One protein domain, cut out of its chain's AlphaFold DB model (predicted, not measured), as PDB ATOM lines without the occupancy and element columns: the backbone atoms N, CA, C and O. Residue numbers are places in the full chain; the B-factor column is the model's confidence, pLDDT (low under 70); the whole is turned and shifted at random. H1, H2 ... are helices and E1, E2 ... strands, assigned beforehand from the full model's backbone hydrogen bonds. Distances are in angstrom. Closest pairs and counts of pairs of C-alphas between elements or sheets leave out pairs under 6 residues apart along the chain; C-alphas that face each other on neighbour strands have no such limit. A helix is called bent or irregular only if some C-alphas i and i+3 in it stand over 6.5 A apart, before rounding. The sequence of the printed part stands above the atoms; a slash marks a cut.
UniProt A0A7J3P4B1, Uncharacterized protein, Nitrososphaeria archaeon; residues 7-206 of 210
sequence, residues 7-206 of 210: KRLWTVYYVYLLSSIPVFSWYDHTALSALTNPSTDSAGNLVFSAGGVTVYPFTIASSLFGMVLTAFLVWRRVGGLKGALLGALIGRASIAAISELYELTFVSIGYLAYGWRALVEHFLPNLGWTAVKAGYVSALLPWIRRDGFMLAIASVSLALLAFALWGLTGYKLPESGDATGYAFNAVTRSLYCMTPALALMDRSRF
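Overview. This is residues 7 to 206 of the 210 residues of an uncharacterized protein of Nitrososphaeria archaeon (UniProt A0A7J3P4B1). Three long helices, H3, H8 and H7, stand side by side as a slab, and the still longer H4 crosses one side of it, with H1 and H6 on the far side of H4. A small sheet, E1 E2 E3, with H2 over it sits at the first residues of H3, and short H5 folds back at the last residues of H4. The 200 printed residues, mostly helix, hold named elements in the order H1 H2 E1 E2 E3 H3 H4 H5 H6 H7 H8; the sheet is antiparallel. The whole is compact, with a radius of gyration of the C-alphas of 17.4 A and spans of 50 by 34 by 31 A.

Along the chain. H1, residues 7 to 23, begins at C-alpha 7 (140.968, 99.803, 119.107); it is neither bent nor irregular, but only just: C-alphas 19 and 22 are 6.1 A apart. H2 is residues 25 to 35, E1 38 to 40, E2 46 to 50 and E3 53 to 55. H3, residues 57 to 78, measures 31.7 A; H4, 80 to 114, measures 49.8 A. H5 is residues 116 to 122. H6, 124 to 143, is irregular, with C-alphas 125 and 128 7.8 A apart. H7, 146 to 168, measures 33.3 A. H8, 179 to 199, is only just irregular, with C-alphas 193 and 196 6.9 A apart, and ends at C-alpha 199 (153.503, 118.650, 127.655).

Arrangement. H4 is the hub, touching six helices; H3, H4, H7 and H8 form a bundle, helices grouped together. H4 touches H3, closest C-alphas Ala 71 and Gly 87, 3.8 A, at a steep tilt of 39 degrees. H8 touches H3 at a shallow tilt of 9 degrees, closest C-alphas Thr 70 and Ala 197, 4.4 A. H7 and H8, a hairpin, touch at Gly 148 and Ala 199, closest C-alphas 4.1 A. H6 touches H4, closest C-alphas Ala 97 and Ala 134, 4.7 A. H1 touches H4 with residues 17 to 21 alone, closest C-alphas Ser 20 and Ala 93, 6.0 A. H5 touches H4, closest C-alphas Tyr 111 and Leu 119, 6.3 A. E1 E2 E3 is a meander, each strand the antiparallel neighbour of the one before: N 39 and O 47 are 2.8 A apart, N 50 and O 53 3.0 A. H2 is on the sheet, at a height over the sheet of 8.0 A. Every O i to N i+4 pair is within hydrogen-bond range in H2, H4 and H7, but 11 of 13 in H1, 17 of 18 in H3, 2 of 3 in H5, 15 of 17 in H8 and 6 of 16 in H6, where 14 of 17 O i to N i+3 pairs are.

Size, cuts and confidence. The C-alphas farthest apart, of Lys 7 and Ala 43, are 53.7 A apart. The printed part has no cut and no long link. Confidence is under 70 at residues 112 to 114, 118 to 119, 122 to 123 and 204 to 206.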
ATOM      1  N   LYS A   7     140.918  99.629 120.563       86.56
ATOM      2  CA  LYS A   7     140.968  99.803 119.107       86.56
ATOM      3  C   LYS A   7     139.957 100.844 118.632       86.56
ATOM      4  O   LYS A   7     140.287 101.668 117.783       86.56
ATOM      5  N   ARG A   8     138.746 100.845 119.199       89.31
ATOM      6  CA  ARG A   8     137.697 101.823 118.861       89.31
ATOM      7  C   ARG A   8     138.084 103.230 119.307       89.31
ATOM      8  O   ARG A   8     137.887 104.166 118.539       89.31
ATOM      9  N   LEU A   9     138.685 103.371 120.491       88.50
ATOM     10  CA  LEU A   9     139.195 104.660 120.977       88.50
ATOM     11  C   LEU A   9     140.268 105.237 120.052       88.50
ATOM     12  O   LEU A   9     140.197 106.410 119.693       88.50
ATOM     13  N   TRP A  10     141.218 104.410 119.606       90.12
ATOM     14  CA  TRP A  10     142.234 104.848 118.651       90.12
ATOM     15  C   TRP A  10     141.635 105.243 117.301       90.12
ATOM     16  O   TRP A  10     142.039 106.259 116.745       90.12
ATOM     17  N   THR A  11     140.641 104.511 116.789       91.38
ATOM     18  CA  THR A  11     139.936 104.906 115.558       91.38
ATOM     19  C   THR A  11     139.269 106.272 115.703       91.38
ATOM     20  O   THR A  11     139.459 107.126 114.842       91.38
ATOM     21  N   VAL A  12     138.537 106.509 116.798       92.94
ATOM     22  CA  VAL A  12     137.908 107.814 117.073       92.94
ATOM     23  C   VAL A  12     138.963 108.914 117.156       92.94
ATOM     24  O   VAL A  12     138.794 109.971 116.557       92.94
ATOM     25  N   TYR A  13     140.082 108.646 117.828       93.44
ATOM     26  CA  TYR A  13     141.199 109.577 117.925       93.44
ATOM     27  C   TYR A  13     141.807 109.923 116.556       93.44
ATOM     28  O   TYR A  13     142.059 111.093 116.276       93.44
ATOM     29  N   TYR A  14     142.004 108.943 115.671       93.25
ATOM     30  CA  TYR A  14     142.511 109.202 114.321       93.25
ATOM     31  C   TYR A  14     141.517 109.988 113.467       93.25
ATOM     32  O   TYR A  14     141.925 110.918 112.778       93.25
ATOM     33  N   VAL A  15     140.226 109.650 113.528       94.75
ATOM     34  CA  VAL A  15     139.177 110.405 112.824       94.75
ATOM     35  C   VAL A  15     139.155 111.850 113.311       94.75
ATOM     36  O   VAL A  15     139.149 112.766 112.493       94.75
ATOM     37  N   TYR A  16     139.238 112.051 114.627       94.81
ATOM     38  CA  TYR A  16     139.346 113.372 115.233       94.81
ATOM     39  C   TYR A  16     140.580 114.132 114.727       94.81
ATOM     40  O   TYR A  16     140.459 115.247 114.233       94.81
ATOM     41  N   LEU A  17     141.770 113.524 114.746       95.50
ATOM     42  CA  LEU A  17     142.979 114.153 114.203       95.50
ATOM     43  C   LEU A  17     142.846 114.514 112.720       95.50
ATOM     44  O   LEU A  17     143.279 115.592 112.316       95.50
ATOM     45  N   LEU A  18     142.251 113.644 111.905       95.81
ATOM     46  CA  LEU A  18     142.054 113.902 110.478       95.81
ATOM     47  C   LEU A  18     141.055 115.037 110.236       95.81
ATOM     48  O   LEU A  18     141.280 115.848 109.340       95.81
ATOM     49  N   SER A  19     140.017 115.182 111.070       96.31
ATOM     50  CA  SER A  19     139.112 116.335 110.980       96.31
ATOM     51  C   SER A  19     139.789 117.669 111.309       96.31
ATOM     52  O   SER A  19     139.269 118.717 110.933       96.31
ATOM     53  N   SER A  20     140.986 117.667 111.913       95.81
ATOM     54  CA  SER A  20     141.779 118.893 112.096       95.81
ATOM     55  C   SER A  20     142.252 119.502 110.769       95.81
ATOM     56  O   SER A  20     142.582 120.687 110.721       95.81
ATOM     57  N   ILE A  21     142.321 118.712 109.690       95.06
ATOM     58  CA  ILE A  21     142.769 119.179 108.373       95.06
ATOM     59  C   ILE A  21     141.818 120.262 107.842       95.06
ATOM     60  O   ILE A  21     142.261 121.400 107.701       95.06
ATOM     61  N   PRO A  22     140.515 119.989 107.629       95.00
ATOM     62  CA  PRO A  22     139.588 121.028 107.189       95.00
ATOM     63  C   PRO A  22     139.411 122.145 108.229       95.00
ATOM     64  O   PRO A  22     139.353 123.310 107.842       95.00
ATOM     65  N   VAL A  23     139.398 121.827 109.534       94.19
ATOM     66  CA  VAL A  23     139.196 122.819 110.612       94.19
ATOM     67  C   VAL A  23     140.284 123.897 110.627       94.19
ATOM     68  O   VAL A  23     139.978 125.075 110.808       94.19
ATOM     69  N   PHE A  24     141.544 123.513 110.410       94.38
ATOM     70  CA  PHE A  24     142.680 124.443 110.403       94.38
ATOM     71  C   PHE A  24     143.198 124.777 108.996       94.38
ATOM     72  O   PHE A  24     144.244 125.408 108.873       94.38
ATOM     73  N   SER A  25     142.461 124.430 107.939       92.56
ATOM     74  CA  SER A  25     142.855 124.713 106.548       92.56
ATOM     75  C   SER A  25     143.155 126.195 106.298       92.56
ATOM     76  O   SER A  25     144.113 126.525 105.601       92.56
ATOM     77  N   TRP A  26     142.391 127.094 106.926       90.75
ATOM     78  CA  TRP A  26     142.640 128.534 106.865       90.75
ATOM     79  C   TRP A  26     143.997 128.926 107.468       90.75
ATOM     80  O   TRP A  26     144.701 129.742 106.879       90.75
ATOM     81  N   TYR A  27     144.394 128.330 108.599       88.69
ATOM     82  CA  TYR A  27     145.705 128.579 109.212       88.69
ATOM     83  C   TYR A  27     146.835 128.098 108.304       88.69
ATOM     84  O   TYR A  27     147.793 128.838 108.086       88.69
ATOM     85  N   ASP A  28     146.701 126.891 107.748       89.69
ATOM     86  CA  ASP A  28     147.703 126.316 106.847       89.69
ATOM     87  C   ASP A  28     147.885 127.191 105.599       89.69
ATOM     88  O   ASP A  28     149.007 127.553 105.245       89.69
ATOM     89  N   HIS A  29     146.777 127.588 104.965       90.81
ATOM     90  CA  HIS A  29     146.803 128.458 103.793       90.81
ATOM     91  C   HIS A  29     147.394 129.832 104.126       90.81
ATOM     92  O   HIS A  29     148.278 130.306 103.420       90.81
ATOM     93  N   THR A  30     146.958 130.457 105.222       90.75
ATOM     94  CA  THR A  30     147.447 131.782 105.643       90.75
ATOM     95  C   THR A  30     148.944 131.753 105.930       90.75
ATOM     96  O   THR A  30     149.663 132.630 105.463       90.75
ATOM     97  N   ALA A  31     149.440 130.731 106.636       88.44
ATOM     98  CA  ALA A  31     150.863 130.587 106.922       88.44
ATOM     99  C   ALA A  31     151.695 130.416 105.641       88.44
ATOM    100  O   ALA A  31     152.712 131.088 105.479       88.44
ATOM    101  N   LEU A  32     151.250 129.562 104.712       90.62
ATOM    102  CA  LEU A  32     151.941 129.341 103.438       90.62
ATOM    103  C   LEU A  32     151.924 130.587 102.546       90.62
ATOM    104  O   LEU A  32     152.964 130.965 102.011       90.62
ATOM    105  N   SER A  33     150.775 131.254 102.422       92.19
ATOM    106  CA  SER A  33     150.663 132.503 101.666       92.19
ATOM    107  C   SER A  33     151.532 133.606 102.272       92.19
ATOM    108  O   SER A  33     152.208 134.322 101.533       92.19
ATOM    109  N   ALA A  34     151.574 133.717 103.604       91.56
ATOM    110  CA  ALA A  34     152.345 134.751 104.288       91.56
ATOM    111  C   ALA A  34     153.846 134.611 103.996       91.56
ATOM    112  O   ALA A  34     154.497 135.605 103.687       91.56
ATOM    113  N   LEU A  35     154.386 133.385 103.997       90.50
ATOM    114  CA  LEU A  35     155.804 133.121 103.706       90.50
ATOM    115  C   LEU A  35     156.262 133.629 102.333       90.50
ATOM    116  O   LEU A  35     157.439 133.935 102.154       90.50
ATOM    117  N   THR A  36     155.343 133.732 101.372       92.00
ATOM    118  CA  THR A  36     155.638 134.231 100.020       92.00
ATOM    119  C   THR A  36     155.494 135.744  99.872       92.00
ATOM    120  O   THR A  36     155.753 136.273  98.796       92.00
ATOM    121  N   ASN A  37     155.098 136.445 100.935       94.06
ATOM    122  CA  ASN A  37     154.779 137.867 100.892       94.06
ATOM    123  C   ASN A  37     155.397 138.622 102.089       94.06
ATOM    124  O   ASN A  37     154.674 139.050 103.000       94.06
ATOM    125  N   PRO A  38     156.739 138.747 102.130       93.44
ATOM    126  CA  PRO A  38     157.417 139.591 103.105       93.44
ATOM    127  C   PRO A  38     157.093 141.073 102.853       93.44
ATOM    128  O   PRO A  38     157.053 141.529 101.714       93.44
ATOM    129  N   SER A  39     156.876 141.827 103.925       93.81
ATOM    130  CA  SER A  39     156.506 143.243 103.912       93.81
ATOM    131  C   SER A  39     157.032 143.947 105.171       93.81
ATOM    132  O   SER A  39     157.760 143.355 105.973       93.81
ATOM    133  N   THR A  40     156.657 145.209 105.360       91.88
ATOM    134  CA  THR A  40     156.942 145.997 106.561       91.88
ATOM    135  C   THR A  40     155.653 146.505 107.197       91.88
ATOM    136  O   THR A  40     154.744 146.935 106.487       91.88
ATOM    137  N   ASP A  41     155.570 146.458 108.527       90.06
ATOM    138  CA  ASP A  41     154.482 147.104 109.271       90.06
ATOM    139  C   ASP A  41     154.670 148.636 109.350       90.06
ATOM    140  O   ASP A  41     155.638 149.197 108.830       90.06
ATOM    141  N   SER A  42     153.740 149.330 110.016       88.06
ATOM    142  CA  SER A  42     153.787 150.786 110.234       88.06
ATOM    143  C   SER A  42     155.002 151.266 111.029       88.06
ATOM    144  O   SER A  42     155.349 152.443 110.957       88.06
ATOM    145  N   ALA A  43     155.649 150.375 111.777       88.81
ATOM    146  CA  ALA A  43     156.853 150.652 112.546       88.81
ATOM    147  C   ALA A  43     158.144 150.281 111.793       88.81
ATOM    148  O   ALA A  43     159.238 150.462 112.324       88.81
ATOM    149  N   GLY A  44     158.037 149.774 110.559       89.69
ATOM    150  CA  GLY A  44     159.172 149.343 109.745       89.69
ATOM    151  C   GLY A  44     159.720 147.960 110.109       89.69
ATOM    152  O   GLY A  44     160.783 147.583 109.613       89.69
ATOM    153  N   ASN A  45     159.028 147.181 110.945       89.81
ATOM    154  CA  ASN A  45     159.434 145.813 111.257       89.81
ATOM    155  C   ASN A  45     159.164 144.893 110.067       89.81
ATOM    156  O   ASN A  45     158.117 144.993 109.426       89.81
ATOM    157  N   LEU A  46     160.056 143.925 109.830       92.00
ATOM    158  CA  LEU A  46     159.786 142.832 108.898       92.00
ATOM    159  C   LEU A  46     158.575 142.028 109.379       92.00
ATOM    160  O   LEU A  46     158.569 141.500 110.495       92.00
ATOM    161  N   VAL A  47     157.595 141.876 108.498       93.62
ATOM    162  CA  VAL A  47     156.404 141.051 108.701       93.62
ATOM    163  C   VAL A  47     156.108 140.239 107.446       93.62
ATOM    164  O   VAL A  47     156.610 140.519 106.364       93.62
ATOM    165  N   PHE A  48     155.273 139.224 107.588       94.19
ATOM    166  CA  PHE A  48     154.714 138.456 106.484       94.19
ATOM    167  C   PHE A  48     153.219 138.754 106.394       94.19
ATOM    168  O   PHE A  48     152.568 138.894 107.430       94.19
ATOM    169  N   SER A  49     152.657 138.866 105.190       90.69
ATOM    170  CA  SER A  49     151.249 139.254 105.024       90.69
ATOM    171  C   SER A  49     150.451 138.274 104.170       90.69
ATOM    172  O   SER A  49     150.875 137.894 103.082       90.69
ATOM    173  N   ALA A  50     149.258 137.897 104.626       90.69
ATOM    174  CA  ALA A  50     148.333 137.083 103.841       90.69
ATOM    175  C   ALA A  50     146.883 137.467 104.127       90.69
ATOM    176  O   ALA A  50     146.443 137.422 105.271       90.69
ATOM    177  N   GLY A  51     146.128 137.833 103.085       84.75
ATOM    178  CA  GLY A  51     144.689 138.103 103.208       84.75
ATOM    179  C   GLY A  51     144.333 139.176 104.245       84.75
ATOM    180  O   GLY A  51     143.325 139.041 104.928       84.75
ATOM    181  N   GLY A  52     145.178 140.202 104.406       84.62
ATOM    182  CA  GLY A  52     145.001 141.251 105.418       84.62
ATOM    183  C   GLY A  52     145.480 140.881 106.827       84.62
ATOM    184  O   GLY A  52     145.356 141.696 107.734       84.62
ATOM    185  N   VAL A  53     146.049 139.687 107.025       87.62
ATOM    186  CA  VAL A  53     146.652 139.257 108.295       87.62
ATOM    187  C   VAL A  53     148.148 139.551 108.290       87.62
ATOM    188  O   VAL A  53     148.855 139.173 107.354       87.62
ATOM    189  N   THR A  54     148.631 140.172 109.363       90.62
ATOM    190  CA  THR A  54     150.056 140.404 109.624       90.62
ATOM    191  C   THR A  54     150.616 139.289 110.504       90.62
ATOM    192  O   THR A  54     150.117 139.032 111.598       90.62
ATOM    193  N   VAL A  55     151.682 138.635 110.045       91.75
ATOM    194  CA  VAL A  55     152.357 137.537 110.741       91.75
ATOM    195  C   VAL A  55     153.809 137.920 110.999       91.75
ATOM    196  O   VAL A  55     154.602 138.090 110.076       91.75
ATOM    197  N   TYR A  56     154.185 138.033 112.269       92.06
ATOM    198  CA  TYR A  56     155.559 138.366 112.638       92.06
ATOM    199  C   TYR A  56     156.512 137.168 112.451       92.06
ATOM    200  O   TYR A  56     156.107 136.022 112.671       92.06
ATOM    201  N   PRO A  57     157.800 137.395 112.120       92.69
ATOM    202  CA  PRO A  57     158.778 136.322 111.931       92.69
ATOM    203  C   PRO A  57     158.918 135.393 113.142       92.69
ATOM    204  O   PRO A  57     159.021 134.175 112.985       92.69
ATOM    205  N   PHE A  58     158.853 135.942 114.359       92.50
ATOM    206  CA  PHE A  58     158.901 135.144 115.586       92.50
ATOM    207  C   PHE A  58     157.695 134.207 115.728       92.50
ATOM    208  O   PHE A  58     157.840 133.135 116.314       92.50
ATOM    209  N   THR A  59     156.531 134.555 115.169       93.00
ATOM    210  CA  THR A  59     155.352 133.679 115.140       93.00
ATOM    211  C   THR A  59     155.637 132.447 114.295       93.00
ATOM    212  O   THR A  59     155.424 131.329 114.752       93.00
ATOM    213  N   ILE A  60     156.180 132.634 113.091       92.12
ATOM    214  CA  ILE A  60     156.542 131.528 112.194       92.12
ATOM    215  C   ILE A  60     157.613 130.650 112.839       92.12
ATOM    216  O   ILE A  60     157.448 129.432 112.903       92.12
ATOM    217  N   ALA A  61     158.684 131.261 113.350       93.81
ATOM    218  CA  ALA A  61     159.788 130.531 113.965       93.81
ATOM    219  C   ALA A  61     159.322 129.706 115.175       93.81
ATOM    220  O   ALA A  61     159.625 128.516 115.263       93.81
ATOM    221  N   SER A  62     158.535 130.311 116.070       95.81
ATOM    222  CA  SER A  62     158.022 129.646 117.273       95.81
ATOM    223  C   SER A  62     157.055 128.516 116.936       95.81
ATOM    224  O   SER A  62     157.191 127.416 117.473       95.81
ATOM    225  N   SER A  63     156.115 128.755 116.018       94.94
ATOM    226  CA  SER A  63     155.152 127.744 115.573       94.94
ATOM    227  C   SER A  63     155.848 126.568 114.895       94.94
ATOM    228  O   SER A  63     155.546 125.417 115.208       94.94
ATOM    229  N   LEU A  64     156.815 126.833 114.011       95.12
ATOM    230  CA  LEU A  64     157.582 125.789 113.333       95.12
ATOM    231  C   LEU A  64     158.399 124.969 114.333       95.12
ATOM    232  O   LEU A  64     158.350 123.739 114.305       95.12
ATOM    233  N   PHE A  65     159.114 125.634 115.240       96.69
ATOM    234  CA  PHE A  65     159.930 124.958 116.242       96.69
ATOM    235  C   PHE A  65     159.074 124.107 117.189       96.69
ATOM    236  O   PHE A  65     159.357 122.921 117.378       96.69
ATOM    237  N   GLY A  66     157.978 124.664 117.715       97.06
ATOM    238  CA  GLY A  66     157.023 123.944 118.558       97.06
ATOM    239  C   GLY A  66     156.386 122.750 117.842       97.06
ATOM    240  O   GLY A  66     156.301 121.657 118.414       97.06
ATOM    241  N   MET A  67     156.007 122.915 116.569       96.75
ATOM    242  CA  MET A  67     155.439 121.850 115.735       96.75
ATOM    243  C   MET A  67     156.436 120.710 115.536       96.75
ATOM    244  O   MET A  67     156.107 119.552 115.803       96.75
ATOM    245  N   VAL A  68     157.653 121.030 115.086       97.81
ATOM    246  CA  VAL A  68     158.706 120.046 114.803       97.81
ATOM    247  C   VAL A  68     159.097 119.303 116.073       97.81
ATOM    248  O   VAL A  68     159.193 118.075 116.055       97.81
ATOM    249  N   LEU A  69     159.268 120.010 117.191       97.50
ATOM    250  CA  LEU A  69     159.632 119.385 118.457       97.50
ATOM    251  C   LEU A  69     158.522 118.458 118.971       97.50
ATOM    252  O   LEU A  69     158.802 117.335 119.391       97.50
ATOM    253  N   THR A  70     157.257 118.877 118.876       97.75
ATOM    254  CA  THR A  70     156.101 118.036 119.228       97.75
ATOM    255  C   THR A  70     156.044 116.786 118.349       97.75
ATOM    256  O   THR A  70     155.946 115.669 118.865       97.75
ATOM    257  N   ALA A  71     156.181 116.953 117.031       97.75
ATOM    258  CA  ALA A  71     156.187 115.853 116.076       97.75
ATOM    259  C   ALA A  71     157.325 114.862 116.354       97.75
ATOM    260  O   ALA A  71     157.100 113.650 116.395       97.75
ATOM    261  N   PHE A  72     158.525 115.372 116.630       97.25
ATOM    262  CA  PHE A  72     159.686 114.572 117.003       97.25
ATOM    263  C   PHE A  72     159.454 113.777 118.293       97.25
ATOM    264  O   PHE A  72     159.775 112.589 118.348       97.25
ATOM    265  N   LEU A  73     158.868 114.391 119.327       96.00
ATOM    266  CA  LEU A  73     158.584 113.721 120.600       96.00
ATOM    267  C   LEU A  73     157.552 112.594 120.451       96.00
ATOM    268  O   LEU A  73     157.710 111.546 121.082       96.00
ATOM    269  N   VAL A  74     156.531 112.771 119.607       95.81
ATOM    270  CA  VAL A  74     155.582 111.698 119.258       95.81
ATOM    271  C   VAL A  74     156.280 110.601 118.456       95.81
ATOM    272  O   VAL A  74     156.207 109.425 118.826       95.81
ATOM    273  N   TRP A  75     157.004 110.969 117.395       96.88
ATOM    274  CA  TRP A  75     157.722 110.020 116.544       96.88
ATOM    275  C   TRP A  75     158.690 109.159 117.352       96.88
ATOM    276  O   TRP A  75     158.695 107.942 117.208       96.88
ATOM    277  N   ARG A  76     159.431 109.755 118.288       94.44
ATOM    278  CA  ARG A  76     160.348 109.042 119.187       94.44
ATOM    279  C   ARG A  76     159.697 107.967 120.056       94.44
ATOM    280  O   ARG A  76     160.412 107.140 120.621       94.44
ATOM    281  N   ARG A  77     158.380 108.014 120.243       92.50
ATOM    282  CA  ARG A  77     157.630 107.061 121.073       92.50
ATOM    283  C   ARG A  77     156.978 105.963 120.249       92.50
ATOM    284  O   ARG A  77     156.876 104.846 120.736       92.50
ATOM    285  N   VAL A  78     156.538 106.292 119.039       93.81
ATOM    286  CA  VAL A  78     155.846 105.356 118.143       93.81
ATOM    287  C   VAL A  78     156.828 104.659 117.195       93.81
ATOM    288  O   VAL A  78     156.694 103.468 116.937       93.81
ATOM    289  N   GLY A  79     157.836 105.382 116.709       92.50
ATOM    290  CA  GLY A  79     158.819 104.912 115.740       92.50
ATOM    291  C   GLY A  79     158.282 104.809 114.306       92.50
ATOM    292  O   GLY A  79     157.077 104.861 114.044       92.50
ATOM    293  N   GLY A  80     159.213 104.662 113.359       96.00
ATOM    294  CA  GLY A  80     158.925 104.415 111.943       96.00
ATOM    295  C   GLY A  80     158.130 105.520 111.234       96.00
ATOM    296  O   GLY A  80     157.913 106.611 111.764       96.00
ATOM    297  N   LEU A  81     157.675 105.217 110.015       96.50
ATOM    298  CA  LEU A  81     156.897 106.147 109.188       96.50
ATOM    299  C   LEU A  81     155.547 106.502 109.829       96.50
ATOM    300  O   LEU A  81     155.132 107.656 109.801       96.50
ATOM    301  N   LYS A  82     154.886 105.529 110.469       92.62
ATOM    302  CA  LYS A  82     153.608 105.752 111.167       92.62
ATOM    303  C   LYS A  82     153.749 106.794 112.276       92.62
ATOM    304  O   LYS A  82     152.922 107.694 112.366       92.62
ATOM    305  N   GLY A  83     154.809 106.705 113.082       94.19
ATOM    306  CA  GLY A  83     155.100 107.694 114.116       94.19
ATOM    307  C   GLY A  83     155.408 109.078 113.552       94.19
ATOM    308  O   GLY A  83     155.021 110.067 114.163       94.19
ATOM    309  N   ALA A  84     156.061 109.154 112.388       96.62
ATOM    310  CA  ALA A  84     156.383 110.424 111.740       96.62
ATOM    311  C   ALA A  84     155.115 111.121 111.221       96.62
ATOM    312  O   ALA A  84     154.897 112.292 111.520       96.62
ATOM    313  N   LEU A  85     154.239 110.386 110.526       96.12
ATOM    314  CA  LEU A  85     152.955 110.902 110.034       96.12
ATOM    315  C   LEU A  85     152.038 111.335 111.184       96.12
ATOM    316  O   LEU A  85     151.463 112.421 111.157       96.12
ATOM    317  N   LEU A  86     151.938 110.503 112.224       96.44
ATOM    318  CA  LEU A  86     151.137 110.808 113.405       96.44
ATOM    319  C   LEU A  86     151.690 112.018 114.168       96.44
ATOM    320  O   LEU A  86     150.931 112.901 114.558       96.44
ATOM    321  N   GLY A  87     153.012 112.083 114.335       97.06
ATOM    322  CA  GLY A  87     153.687 113.218 114.954       97.06
ATOM    323  C   GLY A  87     153.453 114.517 114.192       97.06
ATOM    324  O   GLY A  87     153.130 115.521 114.819       97.06
ATOM    325  N   ALA A  88     153.540 114.498 112.860       96.62
ATOM    326  CA  ALA A  88     153.263 115.668 112.029       96.62
ATOM    327  C   ALA A  88     151.815 116.162 112.192       96.62
ATOM    328  O   ALA A  88     151.598 117.352 112.414       96.62
ATOM    329  N   LEU A  89     150.829 115.254 112.164       96.56
ATOM    330  CA  LEU A  89     149.417 115.606 112.361       96.56
ATOM    331  C   LEU A  89     149.154 116.201 113.749       96.56
ATOM    332  O   LEU A  89     148.501 117.238 113.855       96.56
ATOM    333  N   ILE A  90     149.685 115.579 114.807       97.19
ATOM    334  CA  ILE A  90     149.526 116.069 116.185       97.19
ATOM    335  C   ILE A  90     150.240 117.406 116.372       97.19
ATOM    336  O   ILE A  90     149.661 118.329 116.941       97.19
ATOM    337  N   GLY A  91     151.479 117.526 115.891       96.88
ATOM    338  CA  GLY A  91     152.258 118.759 115.961       96.88
ATOM    339  C   GLY A  91     151.514 119.913 115.298       96.88
ATOM    340  O   GLY A  91     151.289 120.936 115.935       96.88
ATOM    341  N   ARG A  92     151.040 119.719 114.062       95.69
ATOM    342  CA  ARG A  92     150.257 120.725 113.338       95.69
ATOM    343  C   ARG A  92     148.977 121.097 114.088       95.69
ATOM    344  O   ARG A  92     148.749 122.273 114.359       95.69
ATOM    345  N   ALA A  93     148.144 120.110 114.427       96.44
ATOM    346  CA  ALA A  93     146.846 120.361 115.054       96.44
ATOM    347  C   ALA A  93     146.989 121.059 116.414       96.44
ATOM    348  O   ALA A  93     146.244 121.988 116.711       96.44
ATOM    349  N   SER A  94     147.966 120.645 117.226       96.62
ATOM    350  CA  SER A  94     148.200 121.239 118.544       96.62
ATOM    351  C   SER A  94     148.755 122.660 118.469       96.62
ATOM    352  O   SER A  94     148.314 123.500 119.247       96.62
ATOM    353  N   ILE A  95     149.654 122.962 117.527       96.00
ATOM    354  CA  ILE A  95     150.169 124.325 117.329       96.00
ATOM    355  C   ILE A  95     149.089 125.254 116.789       96.00
ATOM    356  O   ILE A  95     148.968 126.378 117.275       96.00
ATOM    357  N   ALA A  96     148.259 124.793 115.853       95.06
ATOM    358  CA  ALA A  96     147.134 125.582 115.366       95.06
ATOM    359  C   ALA A  96     146.101 125.844 116.483       95.06
ATOM    360  O   ALA A  96     145.653 126.975 116.660       95.06
ATOM    361  N   ALA A  97     145.792 124.834 117.303       95.94
ATOM    362  CA  ALA A  97     144.897 124.975 118.456       95.94
ATOM    363  C   ALA A  97     145.447 125.936 119.523       95.94
ATOM    364  O   ALA A  97     144.715 126.765 120.058       95.94
ATOM    365  N   ILE A  98     146.742 125.843 119.826       95.25
ATOM    366  CA  ILE A  98     147.421 126.737 120.769       95.25
ATOM    367  C   ILE A  98     147.523 128.160 120.229       95.25
ATOM    368  O   ILE A  98     147.398 129.101 121.007       95.25
ATOM    369  N   SER A  99     147.718 128.330 118.920       92.75
ATOM    370  CA  SER A  99     147.708 129.652 118.286       92.75
ATOM    371  C   SER A  99     146.335 130.299 118.428       92.75
ATOM    372  O   SER A  99     146.246 131.456 118.813       92.75
ATOM    373  N   GLU A 100     145.257 129.535 118.235       91.25
ATOM    374  CA  GLU A 100     143.900 130.031 118.477       91.25
ATOM    375  C   GLU A 100     143.685 130.417 119.956       91.25
ATOM    376  O   GLU A 100     143.118 131.468 120.243       91.25
ATOM    377  N   LEU A 101     144.179 129.618 120.911       90.88
ATOM    378  CA  LEU A 101     144.122 129.964 122.340       90.88
ATOM    379  C   LEU A 101     144.954 131.202 122.690       90.88
ATOM    380  O   LEU A 101     144.563 131.981 123.562       90.88
ATOM    381  N   TYR A 102     146.097 131.383 122.032       92.50
ATOM    382  CA  TYR A 102     146.895 132.595 122.149       92.50
ATOM    383  C   TYR A 102     146.087 133.803 121.672       92.50
ATOM    384  O   TYR A 102     145.971 134.761 122.427       92.50
ATOM    385  N   GLU A 103     145.484 133.751 120.478       87.06
ATOM    386  CA  GLU A 103     144.696 134.870 119.942       87.06
ATOM    387  C   GLU A 103     143.486 135.174 120.834       87.06
ATOM    388  O   GLU A 103     143.225 136.331 121.153       87.06
ATOM    389  N   LEU A 104     142.806 134.141 121.344       85.06
ATOM    390  CA  LEU A 104     141.736 134.283 122.335       85.06
ATOM    391  C   LEU A 104     142.227 135.035 123.584       85.06
ATOM    392  O   LEU A 104     141.556 135.949 124.063       85.06
ATOM    393  N   THR A 105     143.400 134.669 124.104       87.50
ATOM    394  CA  THR A 105     144.004 135.310 125.285       87.50
ATOM    395  C   THR A 105     144.411 136.750 124.975       87.50
ATOM    396  O   THR A 105     144.083 137.658 125.734       87.50
ATOM    397  N   PHE A 106     145.063 136.968 123.834       85.31
ATOM    398  CA  PHE A 106     145.521 138.266 123.360       85.31
ATOM    399  C   PHE A 106     144.353 139.242 123.183       85.31
ATOM    400  O   PHE A 106     144.414 140.370 123.672       85.31
ATOM    401  N   VAL A 107     143.263 138.806 122.547       79.31
ATOM    402  CA  VAL A 107     142.049 139.614 122.371       79.31
ATOM    403  C   VAL A 107     141.336 139.833 123.702       79.31
ATOM    404  O   VAL A 107     140.909 140.950 123.974       79.31
ATOM    405  N   SER A 108     141.243 138.818 124.567       78.06
ATOM    406  CA  SER A 108     140.581 138.958 125.876       78.06
ATOM    407  C   SER A 108     141.319 139.927 126.801       78.06
ATOM    408  O   SER A 108     140.693 140.710 127.508       78.06
ATOM    409  N   ILE A 109     142.651 139.905 126.802       76.94
ATOM    410  CA  ILE A 109     143.455 140.824 127.616       76.94
ATOM    411  C   ILE A 109     143.498 142.209 126.970       76.94
ATOM    412  O   ILE A 109     143.344 143.206 127.672       76.94
ATOM    413  N   GLY A 110     143.580 142.285 125.639       70.00
ATOM    414  CA  GLY A 110     143.392 143.533 124.901       70.00
ATOM    415  C   GLY A 110     142.033 144.177 125.189       70.00
ATOM    416  O   GLY A 110     141.959 145.381 125.390       70.00
ATOM    417  N   TYR A 111     140.961 143.395 125.319       72.69
ATOM    418  CA  TYR A 111     139.641 143.881 125.735       72.69
ATOM    419  C   TYR A 111     139.672 144.582 127.101       72.69
ATOM    420  O   TYR A 111     139.039 145.627 127.251       72.69
ATOM    421  N   LEU A 112     140.424 144.063 128.081       68.69
ATOM    422  CA  LEU A 112     140.562 144.725 129.385       68.69
ATOM    423  C   LEU A 112     141.221 146.107 129.252       68.69
ATOM    424  O   LEU A 112     140.959 146.980 130.075       68.69
ATOM    425  N   ALA A 113     142.027 146.314 128.209       68.06
ATOM    426  CA  ALA A 113     142.658 147.593 127.897       68.06
ATOM    427  C   ALA A 113     141.808 148.503 126.980       68.06
ATOM    428  O   ALA A 113     141.858 149.721 127.137       68.06
ATOM    429  N   TYR A 114     141.022 147.946 126.047       69.38
ATOM    430  CA  TYR A 114     140.337 148.690 124.971       69.38
ATOM    431  C   TYR A 114     138.793 148.737 125.079       69.38
ATOM    432  O   TYR A 114     138.147 149.457 124.316       69.38
ATOM    433  N   GLY A 115     138.178 148.034 126.040       72.56
ATOM    434  CA  GLY A 115     136.765 148.181 126.425       72.56
ATOM    435  C   GLY A 115     135.749 147.218 125.778       72.56
ATOM    436  O   GLY A 115     136.059 146.421 124.894       72.56
ATOM    437  N   TRP A 116     134.485 147.307 126.228       73.31
ATOM    438  CA  TRP A 116     133.406 146.326 125.974       73.31
ATOM    439  C   TRP A 116     133.000 146.112 124.520       73.31
ATOM    440  O   TRP A 116     132.678 144.996 124.111       73.31
ATOM    441  N   ARG A 117     133.053 147.168 123.718       71.12
ATOM    442  CA  ARG A 117     132.588 147.131 122.333       71.12
ATOM    443  C   ARG A 117     133.435 146.207 121.447       71.12
ATOM    444  O   ARG A 117     132.878 145.474 120.636       71.12
ATOM    445  N   ALA A 118     134.746 146.147 121.691       66.44
ATOM    446  CA  ALA A 118     135.670 145.283 120.954       66.44
ATOM    447  C   ALA A 118     135.374 143.779 121.149       66.44
ATOM    448  O   ALA A 118     135.529 142.989 120.219       66.44
ATOM    449  N   LEU A 119     134.894 143.375 122.333       69.12
ATOM    450  CA  LEU A 119     134.532 141.982 122.624       69.12
ATOM    451  C   LEU A 119     133.294 141.538 121.832       69.12
ATOM    452  O   LEU A 119     133.254 140.439 121.276       69.12
ATOM    453  N   VAL A 120     132.273 142.392 121.771       73.56
ATOM    454  CA  VAL A 120     131.016 142.067 121.085       73.56
ATOM    455  C   VAL A 120     131.215 142.013 119.573       73.56
ATOM    456  O   VAL A 120     130.696 141.107 118.926       73.56
ATOM    457  N   GLU A 121     131.987 142.948 119.019       72.50
ATOM    458  CA  GLU A 121     132.162 143.074 117.570       72.50
ATOM    459  C   GLU A 121     133.126 142.019 116.994       72.50
ATOM    460  O   GLU A 121     132.892 141.527 115.892       72.50
ATOM    461  N   HIS A 122     134.166 141.610 117.735       68.38
ATOM    462  CA  HIS A 122     135.217 140.736 117.187       68.38
ATOM    463  C   HIS A 122     135.269 139.320 117.780       68.38
ATOM    464  O   HIS A 122     135.703 138.389 117.096       68.38
ATOM    465  N   PHE A 123     134.826 139.121 119.025       69.62
ATOM    466  CA  PHE A 123     135.090 137.884 119.769       69.62
ATOM    467  C   PHE A 123     133.865 136.974 119.900       69.62
ATOM    468  O   PHE A 123     133.922 135.800 119.529       69.62
ATOM    469  N   LEU A 124     132.734 137.506 120.378       78.12
ATOM    470  CA  LEU A 124     131.508 136.717 120.567       78.12
ATOM    471  C   LEU A 124     131.014 135.994 119.299       78.12
ATOM    472  O   LEU A 124     130.626 134.829 119.424       78.12
ATOM    473  N   PRO A 125     131.069 136.591 118.090       80.62
ATOM    474  CA  PRO A 125     130.589 135.925 116.878       80.62
ATOM    475  C   PRO A 125     131.346 134.634 116.538       80.62
ATOM    476  O   PRO A 125     130.787 133.745 115.902       80.62
ATOM    477  N   ASN A 126     132.602 134.507 116.979       77.94
ATOM    478  CA  ASN A 126     133.485 133.396 116.619       77.94
ATOM    479  C   ASN A 126     133.700 132.382 117.751       77.94
ATOM    480  O   ASN A 126     134.337 131.351 117.533       77.94
ATOM    481  N   LEU A 127     133.135 132.617 118.940       80.44
ATOM    482  CA  LEU A 127     133.443 131.861 120.158       80.44
ATOM    483  C   LEU A 127     133.224 130.348 120.014       80.44
ATOM    484  O   LEU A 127     134.039 129.558 120.488       80.44
ATOM    485  N   GLY A 128     132.165 129.929 119.312       84.44
ATOM    486  CA  GLY A 128     131.911 128.511 119.038       84.44
ATOM    487  C   GLY A 128     133.006 127.867 118.181       84.44
ATOM    488  O   GLY A 128     133.477 126.773 118.488       84.44
ATOM    489  N   TRP A 129     133.465 128.563 117.139       85.50
ATOM    490  CA  TRP A 129     134.522 128.068 116.255       85.50
ATOM    491  C   TRP A 129     135.889 128.066 116.942       85.50
ATOM    492  O   TRP A 129     136.652 127.104 116.832       85.50
ATOM    493  N   THR A 130     136.161 129.099 117.733       84.56
ATOM    494  CA  THR A 130     137.345 129.198 118.583       84.56
ATOM    495  C   THR A 130     137.385 128.075 119.623       84.56
ATOM    496  O   THR A 130     138.428 127.447 119.795       84.56
ATOM    497  N   ALA A 131     136.253 127.724 120.244       87.31
ATOM    498  CA  ALA A 131     136.167 126.595 121.170       87.31
ATOM    499  C   ALA A 131     136.434 125.244 120.480       87.31
ATOM    500  O   ALA A 131     137.173 124.418 121.015       87.31
ATOM    501  N   VAL A 132     135.891 125.029 119.274       91.00
ATOM    502  CA  VAL A 132     136.157 123.816 118.478       91.00
ATOM    503  C   VAL A 132     137.650 123.676 118.182       91.00
ATOM    504  O   VAL A 132     138.229 122.614 118.419       91.00
ATOM    505  N   LYS A 133     138.292 124.749 117.711       92.06
ATOM    506  CA  LYS A 133     139.731 124.779 117.431       92.06
ATOM    507  C   LYS A 133     140.571 124.580 118.692       92.06
ATOM    508  O   LYS A 133     141.450 123.726 118.699       92.06
ATOM    509  N   ALA A 134     140.276 125.299 119.774       88.06
ATOM    510  CA  ALA A 134     140.953 125.133 121.059       88.06
ATOM    511  C   ALA A 134     140.821 123.699 121.602       88.06
ATOM    512  O   ALA A 134     141.762 123.160 122.185       88.06
ATOM    513  N   GLY A 135     139.689 123.039 121.339       91.50
ATOM    514  CA  GLY A 135     139.457 121.640 121.682       91.50
ATOM    515  C   GLY A 135     140.530 120.691 121.140       91.50
ATOM    516  O   GLY A 135     140.831 119.691 121.793       91.50
ATOM    517  N   TYR A 136     141.185 121.019 120.020       95.25
ATOM    518  CA  TYR A 136     142.265 120.209 119.444       95.25
ATOM    519  C   TYR A 136     143.551 120.175 120.270       95.25
ATOM    520  O   TYR A 136     144.394 119.317 120.016       95.25
ATOM    521  N   VAL A 137     143.680 120.977 121.333       93.44
ATOM    522  CA  VAL A 137     144.709 120.738 122.361       93.44
ATOM    523  C   VAL A 137     144.550 119.341 122.980       93.44
ATOM    524  O   VAL A 137     145.544 118.694 123.315       93.44
ATOM    525  N   SER A 138     143.320 118.815 123.048       92.19
ATOM    526  CA  SER A 138     143.043 117.459 123.537       92.19
ATOM    527  C   SER A 138     143.703 116.354 122.702       92.19
ATOM    528  O   SER A 138     143.918 115.252 123.210       92.19
ATOM    529  N   ALA A 139     144.132 116.654 121.466       92.25
ATOM    530  CA  ALA A 139     144.939 115.749 120.652       92.25
ATOM    531  C   ALA A 139     146.221 115.298 121.370       92.25
ATOM    532  O   ALA A 139     146.743 114.221 121.081       92.25
ATOM    533  N   LEU A 140     146.721 116.099 122.315       94.00
ATOM    534  CA  LEU A 140     147.906 115.795 123.106       94.00
ATOM    535  C   LEU A 140     147.635 114.808 124.244       94.00
ATOM    536  O   LEU A 140     148.582 114.154 124.671       94.00
ATOM    537  N   LEU A 141     146.390 114.664 124.725       92.88
ATOM    538  CA  LEU A 141     146.058 113.915 125.949       92.88
ATOM    539  C   LEU A 141     146.671 112.505 126.011       92.88
ATOM    540  O   LEU A 141     147.273 112.192 127.040       92.88
ATOM    541  N   PRO A 142     146.630 111.674 124.947       91.50
ATOM    542  CA  PRO A 142     147.227 110.334 124.986       91.50
ATOM    543  C   PRO A 142     148.756 110.337 125.159       91.50
ATOM    544  O   PRO A 142     149.368 109.303 125.427       91.50
ATOM    545  N   TRP A 143     149.387 111.494 124.974       93.56
ATOM    546  CA  TRP A 143     150.831 111.681 124.924       93.56
ATOM    547  C   TRP A 143     151.365 112.480 126.118       93.56
ATOM    548  O   TRP A 143     152.585 112.548 126.305       93.56
ATOM    549  N   ILE A 144     150.502 113.079 126.935       93.12
ATOM    550  CA  ILE A 144     150.953 113.868 128.080       93.12
ATOM    551  C   ILE A 144     151.634 112.955 129.106       93.12
ATOM    552  O   ILE A 144     151.215 111.826 129.368       93.12
ATOM    553  N   ARG A 145     152.727 113.449 129.686       87.12
ATOM    554  CA  ARG A 145     153.399 112.836 130.840       87.12
ATOM    555  C   ARG A 145     153.212 113.734 132.050       87.12
ATOM    556  O   ARG A 145     153.070 114.938 131.890       87.12
ATOM    557  N   ARG A 146     153.257 113.173 133.261       86.56
ATOM    558  CA  ARG A 146     153.092 113.954 134.499       86.56
ATOM    559  C   ARG A 146     154.094 115.112 134.593       86.56
ATOM    560  O   ARG A 146     153.690 116.240 134.848       86.56
ATOM    561  N   ASP A 147     155.370 114.845 134.321       87.25
ATOM    562  CA  ASP A 147     156.417 115.877 134.353       87.25
ATOM    563  C   ASP A 147     156.220 116.926 133.251       87.25
ATOM    564  O   ASP A 147     156.349 118.124 133.497       87.25
ATOM    565  N   GLY A 148     155.868 116.477 132.042       91.81
ATOM    566  CA  GLY A 148     155.572 117.360 130.918       91.81
ATOM    567  C   GLY A 148     154.343 118.237 131.161       91.81
ATOM    568  O   GLY A 148     154.346 119.415 130.827       91.81
ATOM    569  N   PHE A 149     153.313 117.707 131.820       92.06
ATOM    570  CA  PHE A 149     152.115 118.460 132.184       92.06
ATOM    571  C   PHE A 149     152.445 119.652 133.087       92.06
ATOM    572  O   PHE A 149     151.979 120.759 132.834       92.06
ATOM    573  N   MET A 150     153.311 119.458 134.088       93.94
ATOM    574  CA  MET A 150     153.759 120.553 134.955       93.94
ATOM    575  C   MET A 150     154.563 121.606 134.183       93.94
ATOM    576  O   MET A 150     154.409 122.796 134.439       93.94
ATOM    577  N   LEU A 151     155.387 121.188 133.214       95.12
ATOM    578  CA  LEU A 151     156.099 122.111 132.324       95.12
ATOM    579  C   LEU A 151     155.142 122.910 131.431       95.12
ATOM    580  O   LEU A 151     155.339 124.107 131.244       95.12
ATOM    581  N   ALA A 152     154.100 122.265 130.905       95.19
ATOM    582  CA  ALA A 152     153.074 122.921 130.104       95.19
ATOM    583  C   ALA A 152     152.290 123.952 130.929       95.19
ATOM    584  O   ALA A 152     152.126 125.083 130.478       95.19
ATOM    585  N   ILE A 153     151.887 123.603 132.160       95.25
ATOM    586  CA  ILE A 153     151.264 124.552 133.096       95.25
ATOM    587  C   ILE A 153     152.198 125.731 133.348       95.25
ATOM    588  O   ILE A 153     151.779 126.870 133.185       95.25
ATOM    589  N   ALA A 154     153.464 125.474 133.688       95.88
ATOM    590  CA  ALA A 154     154.432 126.537 133.939       95.88
ATOM    591  C   ALA A 154     154.592 127.465 132.723       95.88
ATOM    592  O   ALA A 154     154.614 128.680 132.891       95.88
ATOM    593  N   SER A 155     154.639 126.915 131.505       96.88
ATOM    594  CA  SER A 155     154.716 127.694 130.262       96.88
ATOM    595  C   SER A 155     153.511 128.616 130.083       96.88
ATOM    596  O   SER A 155     153.679 129.810 129.838       96.88
ATOM    597  N   VAL A 156     152.296 128.088 130.264       95.31
ATOM    598  CA  VAL A 156     151.058 128.877 130.163       95.31
ATOM    599  C   VAL A 156     150.988 129.924 131.274       95.31
ATOM    600  O   VAL A 156     150.674 131.077 130.998       95.31
ATOM    601  N   SER A 157     151.337 129.576 132.513       96.62
ATOM    602  CA  SER A 157     151.372 130.526 133.631       96.62
ATOM    603  C   SER A 157     152.369 131.661 133.396       96.62
ATOM    604  O   SER A 157     152.042 132.815 133.655       96.62
ATOM    605  N   LEU A 158     153.560 131.361 132.866       97.69
ATOM    606  CA  LEU A 158     154.543 132.379 132.489       97.69
ATOM    607  C   LEU A 158     154.038 133.258 131.343       97.69
ATOM    608  O   LEU A 158     154.264 134.465 131.363       97.69
ATOM    609  N   ALA A 159     153.325 132.684 130.371       96.44
ATOM    610  CA  ALA A 159     152.736 133.456 129.286       96.44
ATOM    611  C   ALA A 159     151.644 134.404 129.801       96.44
ATOM    612  O   ALA A 159     151.638 135.577 129.443       96.44
ATOM    613  N   LEU A 160     150.768 133.932 130.691       94.56
ATOM    614  CA  LEU A 160     149.746 134.763 131.334       94.56
ATOM    615  C   LEU A 160     150.362 135.864 132.205       94.56
ATOM    616  O   LEU A 160     149.881 136.994 132.186       94.56
ATOM    617  N   LEU A 161     151.452 135.569 132.919       95.50
ATOM    618  CA  LEU A 161     152.206 136.580 133.658       95.50
ATOM    619  C   LEU A 161     152.796 137.633 132.711       95.50
ATOM    620  O   LEU A 161     152.651 138.825 132.965       95.50
ATOM    621  N   ALA A 162     153.416 137.216 131.606       95.69
ATOM    622  CA  ALA A 162     153.950 138.131 130.601       95.69
ATOM    623  C   ALA A 162     152.846 139.000 129.974       95.69
ATOM    624  O   ALA A 162     153.038 140.199 129.809       95.69
ATOM    625  N   PHE A 163     151.670 138.430 129.706       93.00
ATOM    626  CA  PHE A 163     150.499 139.189 129.277       93.00
ATOM    627  C   PHE A 163     150.030 140.211 130.320       93.00
ATOM    628  O   PHE A 163     149.721 141.345 129.963       93.00
ATOM    629  N   ALA A 164     149.986 139.838 131.601       91.12
ATOM    630  CA  ALA A 164     149.615 140.759 132.670       91.12
ATOM    631  C   ALA A 164     150.611 141.924 132.769       91.12
ATOM    632  O   ALA A 164     150.199 143.081 132.831       91.12
ATOM    633  N   LEU A 165     151.915 141.632 132.705       92.88
ATOM    634  CA  LEU A 165     152.970 142.649 132.678       92.88
ATOM    635  C   LEU A 165     152.856 143.558 131.448       92.88
ATOM    636  O   LEU A 165     152.985 144.770 131.581       92.88
ATOM    637  N   TRP A 166     152.542 143.002 130.279       93.12
ATOM    638  CA  TRP A 166     152.273 143.785 129.073       93.12
ATOM    639  C   TRP A 166     151.052 144.702 129.241       93.12
ATOM    640  O   TRP A 166     151.071 145.863 128.826       93.12
ATOM    641  N   GLY A 167     150.004 144.227 129.916       88.50
ATOM    642  CA  GLY A 167     148.856 145.048 130.304       88.50
ATOM    643  C   GLY A 167     149.262 146.252 131.159       88.50
ATOM    644  O   GLY A 167     148.829 147.370 130.886       88.50
ATOM    645  N   LEU A 168     150.165 146.057 132.128       88.94
ATOM    646  CA  LEU A 168     150.677 147.135 132.987       88.94
ATOM    647  C   LEU A 168     151.478 148.201 132.221       88.94
ATOM    648  O   LEU A 168     151.564 149.336 132.684       88.94
ATOM    649  N   THR A 169     152.027 147.882 131.045       88.88
ATOM    650  CA  THR A 169     152.707 148.863 130.177       88.88
ATOM    651  C   THR A 169     151.755 149.556 129.193       88.88
ATOM    652  O   THR A 169     152.208 150.176 128.229       88.88
ATOM    653  N   GLY A 170     150.440 149.426 129.390       85.56
ATOM    654  CA  GLY A 170     149.410 149.994 128.517       85.56
ATOM    655  C   GLY A 170     149.094 149.150 127.280       85.56
ATOM    656  O   GLY A 170     148.476 149.660 126.354       85.56
ATOM    657  N   TYR A 171     149.531 147.884 127.243       86.81
ATOM    658  CA  TYR A 171     149.206 146.917 126.186       86.81
ATOM    659  C   TYR A 171     149.472 147.415 124.752       86.81
ATOM    660  O   TYR A 171     148.684 147.203 123.825       86.81
ATOM    661  N   LYS A 172     150.602 148.107 124.562       88.12
ATOM    662  CA  LYS A 172     150.999 148.653 123.259       88.12
ATOM    663  C   LYS A 172     151.180 147.534 122.237       88.12
ATOM    664  O   LYS A 172     151.942 146.597 122.476       88.12
ATOM    665  N   LEU A 173     150.494 147.650 121.103       87.12
ATOM    666  CA  LEU A 173     150.575 146.685 120.008       87.12
ATOM    667  C   LEU A 173     151.957 146.746 119.331       87.12
ATOM    668  O   LEU A 173     152.545 147.827 119.283       87.12
ATOM    669  N   PRO A 174     152.485 145.644 118.767       84.75
ATOM    670  CA  PRO A 174     153.813 145.665 118.144       84.75
ATOM    671  C   PRO A 174     153.924 146.653 116.970       84.75
ATOM    672  O   PRO A 174     154.960 147.282 116.791       84.75
ATOM    673  N   GLU A 175     152.828 146.859 116.239       85.00
ATOM    674  CA  GLU A 175     152.721 147.806 115.117       85.00
ATOM    675  C   GLU A 175     152.860 149.284 115.529       85.00
ATOM    676  O   GLU A 175     153.074 150.149 114.680       85.00
ATOM    677  N   SER A 176     152.789 149.581 116.834       86.38
ATOM    678  CA  SER A 176     153.051 150.921 117.378       86.38
ATOM    679  C   SER A 176     154.537 151.302 117.386       86.38
ATOM    680  O   SER A 176     154.870 152.445 117.689       86.38
ATOM    681  N   GLY A 177     155.435 150.351 117.103       85.69
ATOM    682  CA  GLY A 177     156.888 150.547 117.161       85.69
ATOM    683  C   GLY A 177     157.472 150.511 118.572       85.69
ATOM    684  O   GLY A 177     158.671 150.716 118.752       85.69
ATOM    685  N   ASP A 178     156.655 150.219 119.586       91.12
ATOM    686  CA  ASP A 178     157.131 150.052 120.952       91.12
ATOM    687  C   ASP A 178     157.839 148.699 121.139       91.12
ATOM    688  O   ASP A 178     157.246 147.623 120.997       91.12
ATOM    689  N   ALA A 179     159.120 148.761 121.508       91.31
ATOM    690  CA  ALA A 179     159.957 147.580 121.706       91.31
ATOM    691  C   ALA A 179     159.425 146.640 122.803       91.31
ATOM    692  O   ALA A 179     159.589 145.424 122.709       91.31
ATOM    693  N   THR A 180     158.754 147.184 123.823       92.62
ATOM    694  CA  THR A 180     158.167 146.402 124.920       92.62
ATOM    695  C   THR A 180     156.982 145.591 124.409       92.62
ATOM    696  O   THR A 180     156.895 144.393 124.680       92.62
ATOM    697  N   GLY A 181     156.112 146.208 123.603       91.69
ATOM    698  CA  GLY A 181     154.991 145.525 122.953       91.69
ATOM    699  C   GLY A 181     155.438 144.415 122.003       91.69
ATOM    700  O   GLY A 181     154.903 143.304 122.038       91.69
ATOM    701  N   TYR A 182     156.473 144.678 121.204       92.75
ATOM    702  CA  TYR A 182     157.069 143.668 120.329       92.75
ATOM    703  C   TYR A 182     157.648 142.490 121.127       92.75
ATOM    704  O   TYR A 182     157.353 141.329 120.831       92.75
ATOM    705  N   ALA A 183     158.428 142.775 122.176       94.69
ATOM    706  CA  ALA A 183     159.052 141.754 123.010       94.69
ATOM    707  C   ALA A 183     158.016 140.889 123.742       94.69
ATOM    708  O   ALA A 183     158.122 139.662 123.716       94.69
ATOM    709  N   PHE A 184     156.988 141.491 124.349       95.69
ATOM    710  CA  PHE A 184     155.944 140.728 125.033       95.69
ATOM    711  C   PHE A 184     155.128 139.860 124.074       95.69
ATOM    712  O   PHE A 184     154.841 138.711 124.415       95.69
ATOM    713  N   ASN A 185     154.823 140.337 122.862       94.19
ATOM    714  CA  ASN A 185     154.176 139.515 121.834       94.19
ATOM    715  C   ASN A 185     155.056 138.312 121.459       94.19
ATOM    716  O   ASN A 185     154.599 137.170 121.469       94.19
ATOM    717  N   ALA A 186     156.348 138.549 121.215       95.38
ATOM    718  CA  ALA A 186     157.285 137.484 120.876       95.38
ATOM    719  C   ALA A 186     157.406 136.434 121.989       95.38
ATOM    720  O   ALA A 186     157.307 135.233 121.721       95.38
ATOM    721  N   VAL A 187     157.565 136.869 123.243       97.06
ATOM    722  CA  VAL A 187     157.685 135.984 124.411       97.06
ATOM    723  C   VAL A 187     156.415 135.163 124.615       97.06
ATOM    724  O   VAL A 187     156.487 133.939 124.736       97.06
ATOM    725  N   THR A 188     155.248 135.806 124.628       96.19
ATOM    726  CA  THR A 188     153.969 135.125 124.873       96.19
ATOM    727  C   THR A 188     153.648 134.121 123.765       96.19
ATOM    728  O   THR A 188     153.334 132.970 124.074       96.19
ATOM    729  N   ARG A 189     153.835 134.478 122.485       95.06
ATOM    730  CA  ARG A 189     153.684 133.527 121.367       95.06
ATOM    731  C   ARG A 189     154.645 132.351 121.463       95.06
ATOM    732  O   ARG A 189     154.224 131.213 121.252       95.06
ATOM    733  N   SER A 190     155.907 132.603 121.809       97.06
ATOM    734  CA  SER A 190     156.913 131.547 121.974       97.06
ATOM    735  C   SER A 190     156.503 130.559 123.067       97.06
ATOM    736  O   SER A 190     156.502 129.350 122.843       97.06
ATOM    737  N   LEU A 191     156.081 131.059 124.234       97.56
ATOM    738  CA  LEU A 191     155.641 130.228 125.358       97.56
ATOM    739  C   LEU A 191     154.401 129.393 125.014       97.56
ATOM    740  O   LEU A 191     154.348 128.201 125.330       97.56
ATOM    741  N   TYR A 192     153.426 129.981 124.315       96.75
ATOM    742  CA  TYR A 192     152.275 129.233 123.813       96.75
ATOM    743  C   TYR A 192     152.738 128.126 122.857       96.75
ATOM    744  O   TYR A 192     152.496 126.953 123.139       96.75
ATOM    745  N   CYS A 193     153.497 128.450 121.806       97.00
ATOM    746  CA  CYS A 193     153.956 127.478 120.803       97.00
ATOM    747  C   CYS A 193     154.833 126.354 121.380       97.00
ATOM    748  O   CYS A 193     154.840 125.244 120.852       97.00
ATOM    749  N   MET A 194     155.544 126.598 122.481       97.19
ATOM    750  CA  MET A 194     156.329 125.571 123.172       97.19
ATOM    751  C   MET A 194     155.487 124.631 124.041       97.19
ATOM    752  O   MET A 194     155.919 123.513 124.331       97.19
ATOM    753  N   THR A 195     154.283 125.045 124.441       97.25
ATOM    754  CA  THR A 195     153.425 124.312 125.384       97.25
ATOM    755  C   THR A 195     153.142 122.865 124.948       97.25
ATOM    756  O   THR A 195     153.312 121.972 125.784       97.25
ATOM    757  N   PRO A 196     152.796 122.567 123.676       97.00
ATOM    758  CA  PRO A 196     152.608 121.189 123.226       97.00
ATOM    759  C   PRO A 196     153.850 120.319 123.417       97.00
ATOM    760  O   PRO A 196     153.768 119.232 123.985       97.00
ATOM    761  N   ALA A 197     155.025 120.808 123.021       96.88
ATOM    762  CA  ALA A 197     156.266 120.060 123.165       96.88
ATOM    763  C   ALA A 197     156.605 119.803 124.640       96.88
ATOM    764  O   ALA A 197     156.942 118.676 125.011       96.88
ATOM    765  N   LEU A 198     156.458 120.824 125.489       96.56
ATOM    766  CA  LEU A 198     156.678 120.726 126.932       96.56
ATOM    767  C   LEU A 198     155.753 119.688 127.580       96.56
ATOM    768  O   LEU A 198     156.230 118.862 128.357       96.56
ATOM    769  N   ALA A 199     154.475 119.642 127.184       96.31
ATOM    770  CA  ALA A 199     153.503 118.650 127.655       96.31
ATOM    771  C   ALA A 199     153.940 117.196 127.384       96.31
ATOM    772  O   ALA A 199     153.574 116.269 128.117       96.31
ATOM    773  N   LEU A 200     154.742 116.993 126.334       95.62
ATOM    774  CA  LEU A 200     155.253 115.698 125.893       95.62
ATOM    775  C   LEU A 200     156.662 115.387 126.428       95.62
ATOM    776  O   LEU A 200     157.187 114.298 126.165       95.62
ATOM    777  N   MET A 201     157.301 116.282 127.175       92.31
ATOM    778  CA  MET A 201     158.618 115.989 127.736       92.31
ATOM    779  C   MET A 201     158.537 114.934 128.846       92.31
ATOM    780  O   MET A 201     157.606 114.889 129.648       92.31
ATOM    781  N   ASP A 202     159.550 114.071 128.886       85.00
ATOM    782  CA  ASP A 202     159.739 113.048 129.913       85.00
ATOM    783  C   ASP A 202     161.142 113.217 130.507       85.00
ATOM    784  O   ASP A 202     162.136 112.830 129.884       85.00
ATOM    785  N   ARG A 203     161.229 113.832 131.694       70.75
ATOM    786  CA  ARG A 203     162.510 114.136 132.357       70.75
ATOM    787  C   ARG A 203     163.276 112.866 132.734       70.75
ATOM    788  O   ARG A 203     164.505 112.863 132.689       70.75
ATOM    789  N   SER A 204     162.571 111.765 133.005       65.50
ATOM    790  CA  SER A 204     163.176 110.489 133.414       65.50
ATOM    791  C   SER A 204     164.064 109.848 132.337       65.50
ATOM    792  O   SER A 204     164.951 109.052 132.644       65.50
ATOM    793  N   ARG A 205     163.861 110.208 131.063       58.06
ATOM    794  CA  ARG A 205     164.668 109.714 129.935       58.06
ATOM    795  C   ARG A 205     165.894 110.569 129.633       58.06
ATOM    796  O   ARG A 205     166.780 110.088 128.930       58.06
ATOM    797  N   PHE A 206     165.947 111.799 130.142       53.72
ATOM    798  CA  PHE A 206     167.107 112.679 129.992       53.72
ATOM    799  C   PHE A 206     168.147 112.460 131.099       53.72
ATOM    800  O   PHE A 206     169.330 112.609 130.822       53.72
TER     801      PHE A 206